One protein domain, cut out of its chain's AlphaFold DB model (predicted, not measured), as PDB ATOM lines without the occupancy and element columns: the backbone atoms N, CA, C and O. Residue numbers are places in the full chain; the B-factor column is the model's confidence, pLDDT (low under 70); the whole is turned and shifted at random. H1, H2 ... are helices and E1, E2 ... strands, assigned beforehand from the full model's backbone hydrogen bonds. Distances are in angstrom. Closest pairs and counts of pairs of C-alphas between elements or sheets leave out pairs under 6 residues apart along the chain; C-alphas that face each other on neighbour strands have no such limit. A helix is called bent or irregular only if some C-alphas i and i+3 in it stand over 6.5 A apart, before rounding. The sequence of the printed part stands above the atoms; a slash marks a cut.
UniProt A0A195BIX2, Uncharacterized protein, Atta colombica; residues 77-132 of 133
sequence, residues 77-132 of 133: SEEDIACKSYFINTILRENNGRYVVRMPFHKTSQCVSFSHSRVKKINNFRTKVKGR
ATOM      1  N   SER A  77      15.495 -28.156 -21.676       89.31
ATOM      2  CA  SER A  77      14.041 -28.220 -21.565       89.31
ATOM      3  C   SER A  77      13.555 -27.238 -20.500       89.31
ATOM      4  O   SER A  77      14.301 -26.896 -19.574       89.31
ATOM      5  N   GLU A  78      12.303 -26.798 -20.588       92.94
ATOM      6  CA  GLU A  78      11.707 -25.937 -19.561       92.94
ATOM      7  C   GLU A  78      11.770 -26.600 -18.176       92.94
ATOM      8  O   GLU A  78      12.072 -25.943 -17.177       92.94
ATOM      9  N   GLU A  79      11.603 -27.923 -18.121       91.56
ATOM     10  CA  GLU A  79      11.723 -28.729 -16.908       91.56
ATOM     11  C   GLU A  79      13.147 -28.721 -16.344       91.56
ATOM     12  O   GLU A  79      13.320 -28.613 -15.129       91.56
ATOM     13  N   ASP A  80      14.173 -28.780 -17.199       90.00
ATOM     14  CA  ASP A  80      15.576 -28.725 -16.767       90.00
ATOM     15  C   ASP A  80      15.901 -27.365 -16.153       90.00
ATOM     16  O   ASP A  80      16.574 -27.272 -15.120       90.00
ATOM     17  N   ILE A  81      15.400 -26.291 -16.769       92.94
ATOM     18  CA  ILE A  81      15.553 -24.925 -16.261       92.94
ATOM     19  C   ILE A  81      14.835 -24.797 -14.915       92.94
ATOM     20  O   ILE A  81      15.428 -24.315 -13.943       92.94
ATOM     21  N   ALA A  82      13.593 -25.274 -14.826       92.62
ATOM     22  CA  ALA A  82      12.809 -25.255 -13.598       92.62
ATOM     23  C   ALA A  82      13.498 -26.051 -12.480       92.62
ATOM     24  O   ALA A  82      13.693 -25.523 -11.383       92.62
ATOM     25  N   CYS A  83      13.956 -27.271 -12.763       91.69
ATOM     26  CA  CYS A  83      14.654 -28.138 -11.816       91.69
ATOM     27  C   CYS A  83      15.955 -27.496 -11.319       91.69
ATOM     28  O   CYS A  83      16.189 -27.402 -10.111       91.69
ATOM     29  N   LYS A  84      16.768 -26.951 -12.235       91.81
ATOM     30  CA  LYS A  84      18.009 -26.254 -11.878       91.81
ATOM     31  C   LYS A  84      17.738 -25.029 -11.012       91.81
ATOM     32  O   LYS A  84      18.429 -24.816 -10.015       91.81
ATOM     33  N   SER A  85      16.714 -24.247 -11.350       92.31
ATOM     34  CA  SER A  85      16.309 -23.095 -10.543       92.31
ATOM     35  C   SER A  85      15.840 -23.522  -9.147       92.31
ATOM     36  O   SER A  85      16.215 -22.901  -8.153       92.31
ATOM     37  N   TYR A  86      15.081 -24.616  -9.039       91.69
ATOM     38  CA  TYR A  86      14.612 -25.150  -7.765       91.69
ATOM     39  C   TYR A  86      15.777 -25.624  -6.896       91.69
ATOM     40  O   TYR A  86      15.827 -25.280  -5.715       91.69
ATOM     41  N   PHE A  87      16.743 -26.341  -7.476       92.12
ATOM     42  CA  PHE A  87      17.952 -26.784  -6.784       92.12
ATOM     43  C   PHE A  87      18.723 -25.598  -6.196       92.12
ATOM     44  O   PHE A  87      18.948 -25.560  -4.992       92.12
ATOM     45  N   ILE A  88      19.041 -24.586  -7.011       91.38
ATOM     46  CA  ILE A  88      19.777 -23.387  -6.563       91.38
ATOM     47  C   ILE A  88      19.020 -22.657  -5.446       91.38
ATOM     48  O   ILE A  88      19.613 -22.178  -4.484       91.38
ATOM     49  N   ASN A  89      17.693 -22.596  -5.548       89.81
ATOM     50  CA  ASN A  89      16.855 -21.903  -4.574       89.81
ATOM     51  C   ASN A  89      16.612 -22.687  -3.278       89.81
ATOM     52  O   ASN A  89      16.099 -22.111  -2.309       89.81
ATOM     53  N   THR A  90      16.882 -23.994  -3.261       91.25
ATOM     54  CA  THR A  90      16.580 -24.863  -2.117       91.25
ATOM     55  C   THR A  90      17.800 -25.496  -1.487       91.25
ATOM     56  O   THR A  90      17.715 -25.843  -0.319       91.25
ATOM     57  N   ILE A  91      18.924 -25.622  -2.182       92.62
ATOM     58  CA  ILE A  91      20.106 -26.319  -1.682       92.62
ATOM     59  C   ILE A  91      21.279 -25.343  -1.641       92.62
ATOM     60  O   ILE A  91      21.673 -24.777  -2.656       92.62
ATOM     61  N   LEU A  92      21.861 -25.178  -0.454       92.19
ATOM     62  CA  LEU A  92      23.066 -24.390  -0.211       92.19
ATOM     63  C   LEU A  92      24.131 -25.287   0.419       92.19
ATOM     64  O   LEU A  92      23.830 -26.058   1.327       92.19
ATOM     65  N   ARG A  93      25.382 -25.171  -0.028       94.06
ATOM     66  CA  ARG A  93      26.524 -25.801   0.639       94.06
ATOM     67  C   ARG A  93      27.240 -24.758   1.488       94.06
ATOM     68  O   ARG A  93      27.686 -23.744   0.964       94.06
ATOM     69  N   GLU A  94      27.340 -25.008   2.783       92.00
ATOM     70  CA  GLU A  94      28.068 -24.153   3.716       92.00
ATOM     71  C   GLU A  94      29.577 -24.425   3.668       92.00
ATOM     72  O   GLU A  94      30.030 -25.512   3.300       92.00
ATOM     73  N   ASN A  95      30.372 -23.451   4.113       94.06
ATOM     74  CA  ASN A  95      31.837 -23.543   4.145       94.06
ATOM     75  C   ASN A  95      32.354 -24.675   5.055       94.06
ATOM     76  O   ASN A  95      33.471 -25.149   4.882       94.06
ATOM     77  N   ASN A  96      31.534 -25.139   6.002       93.06
ATOM     78  CA  ASN A  96      31.813 -26.288   6.870       93.06
ATOM     79  C   ASN A  96      31.580 -27.652   6.173       93.06
ATOM     80  O   ASN A  96      31.737 -28.698   6.800       93.06
ATOM     81  N   GLY A  97      31.166 -27.651   4.901       91.94
ATOM     82  CA  GLY A  97      30.889 -28.846   4.107       91.94
ATOM     83  C   GLY A  97      29.480 -29.426   4.264       91.94
ATOM     84  O   GLY A  97      29.180 -30.426   3.612       91.94
ATOM     85  N   ARG A  98      28.605 -28.826   5.080       93.50
ATOM     86  CA  ARG A  98      27.214 -29.267   5.254       93.50
ATOM     87  C   ARG A  98      26.312 -28.714   4.155       93.50
ATOM     88  O   ARG A  98      26.517 -27.612   3.651       93.50
ATOM     89  N   TYR A  99      25.284 -29.483   3.810       92.06
ATOM     90  CA  TYR A  99      24.222 -29.040   2.914       92.06
ATOM     91  C   TYR A  99      23.021 -28.559   3.725       92.06
ATOM     92  O   TYR A  99      22.505 -29.278   4.580       92.06
ATOM     93  N   VAL A 100      22.557 -27.352   3.423       89.12
ATOM     94  CA  VAL A 100      21.335 -26.762   3.957       89.12
ATOM     95  C   VAL A 100      20.260 -26.863   2.889       89.12
ATOM     96  O   VAL A 100      20.403 -26.312   1.799       89.12
ATOM     97  N   VAL A 101      19.175 -27.569   3.210       90.19
ATOM     98  CA  VAL A 101      18.030 -27.738   2.313       90.19
ATOM     99  C   VAL A 101      16.851 -26.924   2.832       90.19
ATOM    100  O   VAL A 101      16.314 -27.183   3.912       90.19
ATOM    101  N   ARG A 102      16.408 -25.939   2.051       85.69
ATOM    102  CA  ARG A 102      15.162 -25.218   2.277       85.69
ATOM    103  C   ARG A 102      14.007 -26.151   1.957       85.69
ATOM    104  O   ARG A 102      13.576 -26.273   0.813       85.69
ATOM    105  N   MET A 103      13.486 -26.772   3.004       80.19
ATOM    106  CA  MET A 103      12.250 -27.532   2.916       80.19
ATOM    107  C   MET A 103      11.127 -26.648   2.352       80.19
ATOM    108  O   MET A 103      10.995 -25.492   2.781       80.19
ATOM    109  N   PRO A 104      10.308 -27.169   1.423       71.19
ATOM    110  CA  PRO A 104       9.190 -26.446   0.834       71.19
ATOM    111  C   PRO A 104       8.048 -26.337   1.853       71.19
ATOM    112  O   PRO A 104       7.009 -26.978   1.747       71.19
ATOM    113  N   PHE A 105       8.244 -25.530   2.892       71.31
ATOM    114  CA  PHE A 105       7.151 -25.081   3.737       71.31
ATOM    115  C   PHE A 105       6.522 -23.867   3.061       71.31
ATOM    116  O   PHE A 105       7.218 -22.897   2.756       71.31
ATOM    117  N   HIS A 106       5.210 -23.918   2.823       67.06
ATOM    118  CA  HIS A 106       4.469 -22.765   2.323       67.06
ATOM    119  C   HIS A 106       4.773 -21.537   3.198       67.06
ATOM    120  O   HIS A 106       4.626 -21.580   4.421       67.06
ATOM    121  N   LYS A 107       5.228 -20.444   2.566       64.12
ATOM    122  CA  LYS A 107       5.510 -19.162   3.242       64.12
ATOM    123  C   LYS A 107       4.253 -18.545   3.840       64.12
ATOM    124  O   LYS A 107       4.327 -17.743   4.763       64.12
ATOM    125  N   THR A 108       3.103 -18.952   3.328       54.56
ATOM    126  CA  THR A 108       1.823 -18.594   3.878       54.56
ATOM    127  C   THR A 108       1.377 -19.728   4.798       54.56
ATOM    128  O   THR A 108       0.878 -20.764   4.376       54.56
ATOM    129  N   SER A 109       1.404 -19.470   6.100       55.72
ATOM    130  CA  SER A 109       0.277 -19.867   6.941       55.72
ATOM    131  C   SER A 109      -0.964 -19.040   6.557       55.72
ATOM    132  O   SER A 109      -1.674 -18.550   7.430       55.72
ATOM    133  N   GLN A 110      -1.217 -18.823   5.254       52.31
ATOM    134  CA  GLN A 110      -2.564 -18.507   4.813       52.31
ATOM    135  C   GLN A 110      -3.330 -19.730   5.221       52.31
ATOM    136  O   GLN A 110      -2.943 -20.844   4.875       52.31
ATOM    137  N   CYS A 111      -4.305 -19.477   6.075       53.38
ATOM    138  CA  CYS A 111      -5.194 -20.435   6.673       53.38
ATOM    139  C   CYS A 111      -5.731 -21.379   5.592       53.38
ATOM    140  O   CYS A 111      -6.791 -21.158   5.018       53.38
ATOM    141  N   VAL A 112      -4.986 -22.439   5.286       52.47
ATOM    142  CA  VAL A 112      -5.566 -23.626   4.702       52.47
ATOM    143  C   VAL A 112      -6.359 -24.160   5.873       52.47
ATOM    144  O   VAL A 112      -5.765 -24.525   6.893       52.47
ATOM    145  N   SER A 113      -7.684 -24.055   5.783       52.88
ATOM    146  CA  SER A 113      -8.665 -24.452   6.793       52.88
ATOM    147  C   SER A 113      -8.638 -25.971   6.980       52.88
ATOM    148  O   SER A 113      -9.593 -26.710   6.764       52.88
ATOM    149  N   PHE A 114      -7.484 -26.478   7.378       55.88
ATOM    150  CA  PHE A 114      -7.310 -27.822   7.840       55.88
ATOM    151  C   PHE A 114      -7.933 -27.894   9.228       55.88
ATOM    152  O   PHE A 114      -7.641 -27.074  10.099       55.88
ATOM    153  N   SER A 115      -8.778 -28.904   9.440       64.12
ATOM    154  CA  SER A 115      -9.302 -29.265  10.758       64.12
ATOM    155  C   SER A 115      -8.178 -29.180  11.800       64.12
ATOM    156  O   SER A 115      -7.051 -29.599  11.524       64.12
ATOM    157  N   HIS A 116      -8.475 -28.647  12.984       61.81
ATOM    158  CA  HIS A 116      -7.506 -28.266  14.023       61.81
ATOM    159  C   HIS A 116      -6.457 -29.360  14.363       61.81
ATOM    160  O   HIS A 116      -5.344 -29.064  14.796       61.81
ATOM    161  N   SER A 117      -6.773 -30.636  14.107       62.91
ATOM    162  CA  SER A 117      -5.873 -31.791  14.229       62.91
ATOM    163  C   SER A 117      -4.703 -31.810  13.228       62.91
ATOM    164  O   SER A 117      -3.587 -32.188  13.591       62.91
ATOM    165  N   ARG A 118      -4.910 -31.376  11.979       59.88
ATOM    166  CA  ARG A 118      -3.904 -31.402  10.898       59.88
ATOM    167  C   ARG A 118      -2.863 -30.285  11.044       59.88
ATOM    168  O   ARG A 118      -1.672 -30.534  10.861       59.88
ATOM    169  N   VAL A 119      -3.283 -29.096  11.480       65.19
ATOM    170  CA  VAL A 119      -2.386 -27.955  11.761       65.19
ATOM    171  C   VAL A 119      -1.429 -28.270  12.916       65.19
ATOM    172  O   VAL A 119      -0.230 -28.002  12.826       65.19
ATOM    173  N   LYS A 120      -1.924 -28.924  13.977       66.38
ATOM    174  CA  LYS A 120      -1.099 -29.353  15.120       66.38
ATOM    175  C   LYS A 120       0.026 -30.302  14.700       66.38
ATOM    176  O   LYS A 120       1.150 -30.148  15.171       66.38
ATOM    177  N   LYS A 121      -0.243 -31.243  13.784       67.75
ATOM    178  CA  LYS A 121       0.764 -32.198  13.288       67.75
ATOM    179  C   LYS A 121       1.888 -31.501  12.513       67.75
ATOM    180  O   LYS A 121       3.056 -31.807  12.741       67.75
ATOM    181  N   ILE A 122       1.548 -30.535  11.656       69.44
ATOM    182  CA  ILE A 122       2.521 -29.740  10.887       69.44
ATOM    183  C   ILE A 122       3.377 -28.878  11.824       69.44
ATOM    184  O   ILE A 122       4.603 -28.865  11.707       69.44
ATOM    185  N   ASN A 123       2.751 -28.213  12.798       67.56
ATOM    186  CA  ASN A 123       3.467 -27.399  13.779       67.56
ATOM    187  C   ASN A 123       4.397 -28.243  14.659       67.56
ATOM    188  O   ASN A 123       5.533 -27.838  14.884       67.56
ATOM    189  N   ASN A 124       3.968 -29.434  15.080       68.31
ATOM    190  CA  ASN A 124       4.812 -30.351  15.847       68.31
ATOM    191  C   ASN A 124       6.002 -30.873  15.020       68.31
ATOM    192  O   ASN A 124       7.117 -30.995  15.519       68.31
ATOM    193  N   PHE A 125       5.804 -31.140  13.725       66.81
ATOM    194  CA  PHE A 125       6.919 -31.498  12.846       66.81
ATOM    195  C   PHE A 125       7.912 -30.335  12.703       66.81
ATOM    196  O   PHE A 125       9.121 -30.539  12.803       66.81
ATOM    197  N   ARG A 126       7.415 -29.099  12.563       64.56
ATOM    198  CA  ARG A 126       8.241 -27.883  12.495       64.56
ATOM    199  C   ARG A 126       9.060 -27.663  13.770       64.56
ATOM    200  O   ARG A 126      10.246 -27.358  13.667       64.56
ATOM    201  N   THR A 127       8.468 -27.821  14.953       64.81
ATOM    202  CA  THR A 127       9.191 -27.682  16.231       64.81
ATOM    203  C   THR A 127      10.196 -28.813  16.437       64.81
ATOM    204  O   THR A 127      11.318 -28.553  16.858       64.81
ATOM    205  N   LYS A 128       9.858 -30.051  16.054       69.06
ATOM    206  CA  LYS A 128      10.754 -31.215  16.168       69.06
ATOM    207  C   LYS A 128      11.933 -31.195  15.190       69.06
ATOM    208  O   LYS A 128      12.970 -31.794  15.474       69.06
ATOM    209  N   VAL A 129      11.788 -30.559  14.027       66.38
ATOM    210  CA  VAL A 129      12.913 -30.312  13.108       66.38
ATOM    211  C   VAL A 129      13.788 -29.168  13.629       66.38
ATOM    212  O   VAL A 129      15.003 -29.306  13.608       66.38
ATOM    213  N   LYS A 130      13.201 -28.089  14.170       61.22
ATOM    214  CA  LYS A 130      13.967 -26.965  14.745       61.22
ATOM    215  C   LYS A 130      14.730 -27.308  16.030       61.22
ATOM    216  O   LYS A 130      15.811 -26.782  16.218       61.22
ATOM    217  N   GLY A 131      14.194 -28.165  16.900       57.88
ATOM    218  CA  GLY A 131      14.838 -28.547  18.168       57.88
ATOM    219  C   GLY A 131      15.924 -29.626  18.057       57.88
ATOM    220  O   GLY A 131      16.359 -30.139  19.081       57.88
ATOM    221  N   ARG A 132      16.304 -30.034  16.838       56.09
ATOM    222  CA  ARG A 132      17.371 -31.019  16.573       56.09
ATOM    223  C   ARG A 132      18.601 -30.412  15.881       56.09
ATOM    224  O   ARG A 132      19.499 -31.170  15.518       56.09
TER     225      ARG A 132
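This is residues 77 to 132 of the 133 residues of an uncharacterized protein of Atta colombica (UniProt A0A195BIX2). This is an open, flat chain path with few contacts: helix H1 leads straight into a small hairpin of two short strands, E1 and E2, and then a long loop carries the chain away to a second helix, H2, which folds back toward the hairpin's side and has no C-alpha near H1 or E1. H1 and H2 stand at opposite ends of the path, and much of each sticks out, residues 78 to 86 of H1 and residues 116 to 118 and 127 to 130 of H2. The printed part has 56 residues, with two named helices and two named strands in the order H1, E1, E2, H2; the sheet is E1 - E2, antiparallel, and the class is mostly helix. The whole is only just extended, close to loose, with a radius of gyration of the C-alphas of 15.4 A and spans of 39 by 33 by 12 A.

Start at the first printed residue and go along H1, residues 78 to 90, which meets E1, residues 91 to 93, through a tight link with no residue between them. Five residues further on, across another tight link, comes E2, residues 99 to 101. E1 and E2 form a hairpin and are antiparallel, with 158 degrees between their directions. Look for the C-alphas that face each other, among them 93 and 99, 4.6 A apart. N 92 and O 100 are within hydrogen-bond range at 2.9 A, and N 100 and O 92 at 2.8 A. H1 and E2 have 2 pairs of C-alphas within 8 A, the closest being those of Thr 90 and Val 101, 5.5 A apart. A long link of 14 residues, 102 to 115, then leads to H2, residues 116 to 130, which is apart from H1 and from E1. In H1 every O i to N i+4 pair is within hydrogen-bond range; in H2, 10 of 11 are.

Find C-alpha 78 at (11.707, -25.937, -19.561); from there H1 runs 18.1 A to C-alpha 90 at (16.580, -24.863, -2.117). E1 runs from Ile 91 to Arg 93 over 6.8 A, and E2 from Tyr 99 to Val 101 over 6.4 A. H2 begins at His 116 and runs 21.5 A to C-alpha 130 at (13.967, -26.965, 14.745). Neither helix is bent.

The two C-alphas farthest apart are those of Asn 95 and Ser 115, 42.1 A. The printed part has no cut, and its long link is the one from E2 to H2. The mean pLDDT of the printed part is 76.3; look at residues 106 to 132, where it is under 70, with a mean of 65 in H2.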